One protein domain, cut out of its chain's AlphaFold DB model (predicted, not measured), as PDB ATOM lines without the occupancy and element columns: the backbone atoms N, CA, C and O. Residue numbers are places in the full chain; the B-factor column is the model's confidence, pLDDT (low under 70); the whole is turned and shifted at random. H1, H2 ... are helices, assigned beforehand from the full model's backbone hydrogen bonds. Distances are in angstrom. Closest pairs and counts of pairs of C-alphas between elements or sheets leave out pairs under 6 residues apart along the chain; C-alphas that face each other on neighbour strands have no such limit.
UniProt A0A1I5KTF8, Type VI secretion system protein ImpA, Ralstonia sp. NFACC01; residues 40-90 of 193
ATOM      1  N   GLN A  40     101.249 136.731 148.122       85.81
ATOM      2  CA  GLN A  40     102.045 135.680 147.488       85.81
ATOM      3  C   GLN A  40     101.193 134.712 146.657       85.81
ATOM      4  O   GLN A  40     101.687 134.172 145.671       85.81
ATOM      5  N   ILE A  41      99.938 134.465 147.052       84.50
ATOM      6  CA  ILE A  41      99.014 133.616 146.286       84.50
ATOM      7  C   ILE A  41      98.573 134.351 145.022       84.50
ATOM      8  O   ILE A  41      98.560 133.749 143.952       84.50
ATOM      9  N   GLU A  42      98.291 135.647 145.139       84.81
ATOM     10  CA  GLU A  42      97.953 136.508 144.004       84.81
ATOM     11  C   GLU A  42      99.121 136.606 143.012       84.81
ATOM     12  O   GLU A  42      98.952 136.301 141.834       84.81
ATOM     13  N   ALA A  43     100.338 136.867 143.499       87.75
ATOM     14  CA  ALA A  43     101.545 136.874 142.670       87.75
ATOM     15  C   ALA A  43     101.796 135.523 141.972       87.75
ATOM     16  O   ALA A  43     102.269 135.475 140.839       87.75
ATOM     17  N   MET A  44     101.459 134.401 142.621       86.75
ATOM     18  CA  MET A  44     101.561 133.069 142.016       86.75
ATOM     19  C   MET A  44     100.543 132.870 140.881       86.75
ATOM     20  O   MET A  44     100.853 132.233 139.873       86.75
ATOM     21  N   GLN A  45      99.331 133.411 141.029       86.62
ATOM     22  CA  GLN A  45      98.304 133.384 139.985       86.62
ATOM     23  C   GLN A  45      98.701 134.260 138.795       86.62
ATOM     24  O   GLN A  45      98.594 133.811 137.655       86.62
ATOM     25  N   GLU A  46      99.213 135.460 139.061       88.44
ATOM     26  CA  GLU A  46      99.732 136.370 138.039       88.44
ATOM     27  C   GLU A  46     100.889 135.727 137.262       88.44
ATOM     28  O   GLU A  46     100.860 135.665 136.033       88.44
ATOM     29  N   ALA A  47     101.856 135.132 137.967       90.94
ATOM     30  CA  ALA A  47     102.954 134.399 137.344       90.94
ATOM     31  C   ALA A  47     102.459 133.238 136.464       90.94
ATOM     32  O   ALA A  47     103.001 133.006 135.382       90.94
ATOM     33  N   CYS A  48     101.416 132.519 136.896       90.75
ATOM     34  CA  CYS A  48     100.810 131.451 136.102       90.75
ATOM     35  C   CYS A  48     100.189 131.986 134.805       90.75
ATOM     36  O   CYS A  48     100.377 131.381 133.748       90.75
ATOM     37  N   ALA A  49      99.463 133.103 134.875       89.06
ATOM     38  CA  ALA A  49      98.842 133.719 133.710       89.06
ATOM     39  C   ALA A  49      99.894 134.225 132.711       89.06
ATOM     40  O   ALA A  49      99.792 133.951 131.517       89.06
ATOM     41  N   LEU A  50     100.956 134.873 133.201       91.88
ATOM     42  CA  LEU A  50     102.078 135.323 132.375       91.88
ATOM     43  C   LEU A  50     102.790 134.153 131.688       91.88
ATOM     44  O   LEU A  50     103.048 134.212 130.488       91.88
ATOM     45  N   ALA A  51     103.066 133.066 132.414       92.81
ATOM     46  CA  ALA A  51     103.708 131.881 131.844       92.81
ATOM     47  C   ALA A  51     102.864 131.240 130.727       92.81
ATOM     48  O   ALA A  51     103.416 130.813 129.713       92.81
ATOM     49  N   GLN A  52     101.535 131.211 130.875       92.19
ATOM     50  CA  GLN A  52     100.626 130.741 129.824       92.19
ATOM     51  C   GLN A  52     100.638 131.658 128.597       92.19
ATOM     52  O   GLN A  52     100.682 131.164 127.470       92.19
ATOM     53  N   SER A  53     100.648 132.977 128.797       92.00
ATOM     54  CA  SER A  53     100.731 133.941 127.697       92.00
ATOM     55  C   SER A  53     102.054 133.828 126.936       92.00
ATOM     56  O   SER A  53     102.050 133.856 125.707       92.00
ATOM     57  N   ILE A  54     103.175 133.620 127.639       92.62
ATOM     58  CA  ILE A  54     104.483 133.377 127.012       92.62
ATOM     59  C   ILE A  54     104.469 132.058 126.235       92.62
ATOM     60  O   ILE A  54     104.938 132.037 125.099       92.62
ATOM     61  N   GLN A  55     103.907 130.981 126.798       93.25
ATOM     62  CA  GLN A  55     103.783 129.700 126.096       93.25
ATOM     63  C   GLN A  55     103.021 129.882 124.779       93.25
ATOM     64  O   GLN A  55     103.542 129.525 123.725       93.25
ATOM     65  N   LEU A  56     101.842 130.509 124.822       93.00
ATOM     66  CA  LEU A  56     101.007 130.731 123.641       93.00
ATOM     67  C   LEU A  56     101.704 131.608 122.592       93.00
ATOM     68  O   LEU A  56     101.696 131.297 121.398       93.00
ATOM     69  N   TRP A  57     102.332 132.701 123.034       94.12
ATOM     70  CA  TRP A  57     103.094 133.577 122.150       94.12
ATOM     71  C   TRP A  57     104.272 132.841 121.511       94.12
ATOM     72  O   TRP A  57     104.502 132.995 120.312       94.12
ATOM     73  N   SER A  58     104.984 132.012 122.278       92.00
ATOM     74  CA  SER A  58     106.130 131.248 121.787       92.00
ATOM     75  C   SER A  58     105.716 130.180 120.778       92.00
ATOM     76  O   SER A  58     106.336 130.080 119.729       92.00
ATOM     77  N   GLU A  59     104.618 129.459 121.018       90.94
ATOM     78  CA  GLU A  59     104.069 128.480 120.071       90.94
ATOM     79  C   GLU A  59     103.636 129.144 118.756       90.94
ATOM     80  O   GLU A  59     103.799 128.569 117.683       90.94
ATOM     81  N   THR A  60     103.129 130.380 118.830       90.25
ATOM     82  CA  THR A  60     102.689 131.144 117.652       90.25
ATOM     83  C   THR A  60     103.859 131.783 116.896       90.25
ATOM     84  O   THR A  60     103.838 131.852 115.669       90.25
ATOM     85  N   SER A  61     104.879 132.263 117.612       89.00
ATOM     86  CA  SER A  61     105.973 133.072 117.048       89.00
ATOM     87  C   SER A  61     107.231 132.260 116.723       89.00
ATOM     88  O   SER A  61     108.074 132.722 115.957       89.00
ATOM     89  N   LEU A  62     107.382 131.067 117.309       91.94
ATOM     90  CA  LEU A  62     108.575 130.218 117.232       91.94
ATOM     91  C   LEU A  62     108.188 128.738 117.009       91.94
ATOM     92  O   LEU A  62     108.528 127.897 117.839       91.94
ATOM     93  N   PRO A  63     107.506 128.374 115.906       78.44
ATOM     94  CA  PRO A  63     106.927 127.036 115.727       78.44
ATOM     95  C   PRO A  63     107.927 125.874 115.890       78.44
ATOM     96  O   PRO A  63     107.566 124.843 116.448       78.44
ATOM     97  N   ASP A  64     109.191 126.058 115.489       85.88
ATOM     98  CA  ASP A  64     110.233 125.020 115.589       85.88
ATOM     99  C   ASP A  64     111.152 125.163 116.820       85.88
ATOM    100  O   ASP A  64     111.991 124.299 117.071       85.88
ATOM    101  N   HIS A  65     111.033 126.255 117.582       86.38
ATOM    102  CA  HIS A  65     111.968 126.612 118.663       86.38
ATOM    103  C   HIS A  65     111.265 127.032 119.963       86.38
ATOM    104  O   HIS A  65     111.906 127.578 120.863       86.38
ATOM    105  N   ALA A  66     109.953 126.810 120.071       88.75
ATOM    106  CA  ALA A  66     109.184 127.186 121.246       88.75
ATOM    107  C   ALA A  66     109.671 126.401 122.481       88.75
ATOM    108  O   ALA A  66     109.660 125.164 122.468       88.75
ATOM    109  N   PRO A  67     110.102 127.081 123.559       89.75
ATOM    110  CA  PRO A  67     110.419 126.411 124.811       89.75
ATOM    111  C   PRO A  67     109.152 125.802 125.425       89.75
ATOM    112  O   PRO A  67     108.076 126.393 125.374       89.75
ATOM    113  N   ASP A  68     109.277 124.628 126.050       90.75
ATOM    114  CA  ASP A  68     108.160 124.006 126.764       90.75
ATOM    115  C   ASP A  68     108.064 124.534 128.204       90.75
ATOM    116  O   ASP A  68     108.809 124.116 129.094       90.75
ATOM    117  N   LEU A  69     107.117 125.444 128.445       93.00
ATOM    118  CA  LEU A  69     106.815 125.989 129.770       93.00
ATOM    119  C   LEU A  69     105.709 125.210 130.502       93.00
ATOM    120  O   LEU A  69     105.378 125.556 131.640       93.00
ATOM    121  N   LYS A  70     105.151 124.134 129.925       90.06
ATOM    122  CA  LYS A  70     104.098 123.318 130.569       90.06
ATOM    123  C   LYS A  70     104.503 122.799 131.956       90.06
ATOM    124  O   LYS A  70     103.653 122.840 132.852       90.06
ATOM    125  N   PRO A  71     105.757 122.355 132.201       90.38
ATOM    126  CA  PRO A  71     106.177 121.938 133.539       90.38
ATOM    127  C   PRO A  71     106.093 123.075 134.565       90.38
ATOM    128  O   PRO A  71     105.606 122.864 135.674       90.38
ATOM    129  N   LEU A  72     106.507 124.286 134.181       90.50
ATOM    130  CA  LEU A  72     106.446 125.467 135.041       90.50
ATOM    131  C   LEU A  72     104.994 125.863 135.328       90.50
ATOM    132  O   LEU A  72     104.631 126.055 136.485       90.50
ATOM    133  N   ILE A  73     104.148 125.916 134.296       90.88
ATOM    134  CA  ILE A  73     102.720 126.237 134.434       90.88
ATOM    135  C   ILE A  73     102.051 125.269 135.417       90.88
ATOM    136  O   ILE A  73     101.336 125.701 136.321       90.88
ATOM    137  N   ARG A  74     102.339 123.966 135.310       87.88
ATOM    138  CA  ARG A  74     101.790 122.947 136.216       87.88
ATOM    139  C   ARG A  74     102.205 123.165 137.674       87.88
ATOM    140  O   ARG A  74     101.392 122.950 138.573       87.88
ATOM    141  N   LEU A  75     103.445 123.590 137.918       87.38
ATOM    142  CA  LEU A  75     103.925 123.911 139.266       87.38
ATOM    143  C   LEU A  75     103.247 125.159 139.835       87.38
ATOM    144  O   LEU A  75     102.823 125.153 140.989       87.38
ATOM    145  N   LEU A  76     103.088 126.210 139.029       88.50
ATOM    146  CA  LEU A  76     102.418 127.442 139.454       88.50
ATOM    147  C   LEU A  76     100.930 127.191 139.764       88.50
ATOM    148  O   LEU A  76     100.414 127.684 140.768       88.50
ATOM    149  N   GLN A  77     100.260 126.346 138.974       86.12
ATOM    150  CA  GLN A  77      98.868 125.921 139.200       86.12
ATOM    151  C   GLN A  77      98.670 125.122 140.490       86.12
ATOM    152  O   GLN A  77      97.573 125.111 141.046       86.12
ATOM    153  N   LEU A  78      99.719 124.456 140.977       82.12
ATOM    154  CA  LEU A  78      99.664 123.654 142.193       82.12
ATOM    155  C   LEU A  78      99.413 124.519 143.440       82.12
ATOM    156  O   LEU A  78      98.704 124.109 144.358       82.12
ATOM    157  N   ALA A  79      99.986 125.724 143.458       75.94
ATOM    158  CA  ALA A  79      99.821 126.702 144.530       75.94
ATOM    159  C   ALA A  79      98.727 127.739 144.211       75.94
ATOM    160  O   ALA A  79      97.952 128.118 145.095       75.94
ATOM    161  N   GLY A  80      98.638 128.170 142.950       73.50
ATOM    162  CA  GLY A  80      97.609 129.076 142.444       73.50
ATOM    163  C   GLY A  80      96.231 128.421 142.336       73.50
ATOM    164  O   GLY A  80      96.022 127.284 142.751       73.50
ATOM    165  N   ARG A  81      95.252 129.151 141.800       70.50
ATOM    166  CA  ARG A  81      93.884 128.652 141.596       70.50
ATOM    167  C   ARG A  81      93.733 128.218 140.128       70.50
ATOM    168  O   ARG A  81      93.873 129.081 139.264       70.50
ATOM    169  N   PRO A  82      93.464 126.932 139.834       60.31
ATOM    170  CA  PRO A  82      93.500 126.413 138.463       60.31
ATOM    171  C   PRO A  82      92.470 127.077 137.537       60.31
ATOM    172  O   PRO A  82      92.774 127.293 136.371       60.31
ATOM    173  N   ASP A  83      91.311 127.483 138.067       59.97
ATOM    174  CA  ASP A  83      90.228 128.109 137.287       59.97
ATOM    175  C   ASP A  83      90.382 129.626 137.068       59.97
ATOM    176  O   ASP A  83      89.631 130.208 136.290       59.97
ATOM    177  N   SER A  84      91.322 130.296 137.751       57.94
ATOM    178  CA  SER A  84      91.506 131.758 137.625       57.94
ATOM    179  C   SER A  84      92.647 132.164 136.699       57.94
ATOM    180  O   SER A  84      92.761 133.343 136.381       57.94
ATOM    181  N   ALA A  85      93.496 131.228 136.279       54.88
ATOM    182  CA  ALA A  85      94.571 131.516 135.340       54.88
ATOM    183  C   ALA A  85      93.988 131.583 133.924       54.88
ATOM    184  O   ALA A  85      94.052 130.617 133.168       54.88
ATOM    185  N   GLN A  86      93.345 132.702 133.597       55.31
ATOM    186  CA  GLN A  86      93.094 133.039 132.203       55.31
ATOM    187  C   GLN A  86      94.372 133.656 131.629       55.31
ATOM    188  O   GLN A  86      95.022 134.432 132.338       55.31
ATOM    189  N   PRO A  87      94.742 133.337 130.375       54.59
ATOM    190  CA  PRO A  87      95.832 134.018 129.699       54.59
ATOM    191  C   PRO A  87      95.561 135.517 129.757       54.59
ATOM    192  O   PRO A  87      94.552 135.997 129.234       54.59
ATOM    193  N   VAL A  88      96.438 136.257 130.429       56.06
ATOM    194  CA  VAL A  88      96.375 137.713 130.377       56.06
ATOM    195  C   VAL A  88      96.797 138.074 128.966       56.06
ATOM    196  O   VAL A  88      97.910 137.744 128.545       56.06
ATOM    197  N   ALA A  89      95.892 138.704 128.217       47.09
ATOM    198  CA  ALA A  89      96.271 139.373 126.989       47.09
ATOM    199  C   ALA A  89      97.375 140.354 127.374       47.09
ATOM    200  O   ALA A  89      97.128 141.321 128.095       47.09
ATOM    201  N   ILE A  90      98.610 140.052 126.973       47.69
ATOM    202  CA  ILE A  90      99.698 141.005 127.098       47.69
ATOM    203  C   ILE A  90      99.360 142.075 126.068       47.69
ATOM    204  O   ILE A  90      99.697 141.959 124.891       47.69
TER     205      ILE A  90
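Overview. This is residues 40 to 90 of the 193 residues of the protein "Type VI secretion system protein ImpA" of Ralstonia sp. NFACC01 (UniProt A0A1I5KTF8). A long helix, H1, and a shorter one, H2, lie side by side as a helical hairpin, with H2 folded back beside the first half of H1. The turn at the far end of H1, residues 60 to 65, stands free, and the tail after H2 crosses H1. The printed part has 51 residues with two named helices, H1 then H2, and no named strand; the class is all helix. It is compact, with a radius of gyration of the C-alphas of 11.0 A, and elongated, spanning 33 by 21 by 16 A.

Along the chain. H1, residues 40 to 61, runs 30.8 A from C-alpha 40 at (102.045, 135.680, 147.488). H2, residues 70 to 79, ends with C-alpha 79 at (99.821, 126.702, 144.530).

Arrangement. H1 and H2 touch; their closest C-alphas, those of Cys 48 and Leu 76, are 5.5 A apart. They run opposite ways at a shallow tilt of 18 degrees. In H1 every O i to N i+4 pair is within hydrogen-bond range; in H2, 5 of 6 are.

Size, cuts and confidence. The C-alphas farthest apart, those of Gln 40 and Asp 64, are 34.6 A apart. The printed part has no cut, and H1 to H2 is a short link. Residues 82 to 90 have pLDDT under 70.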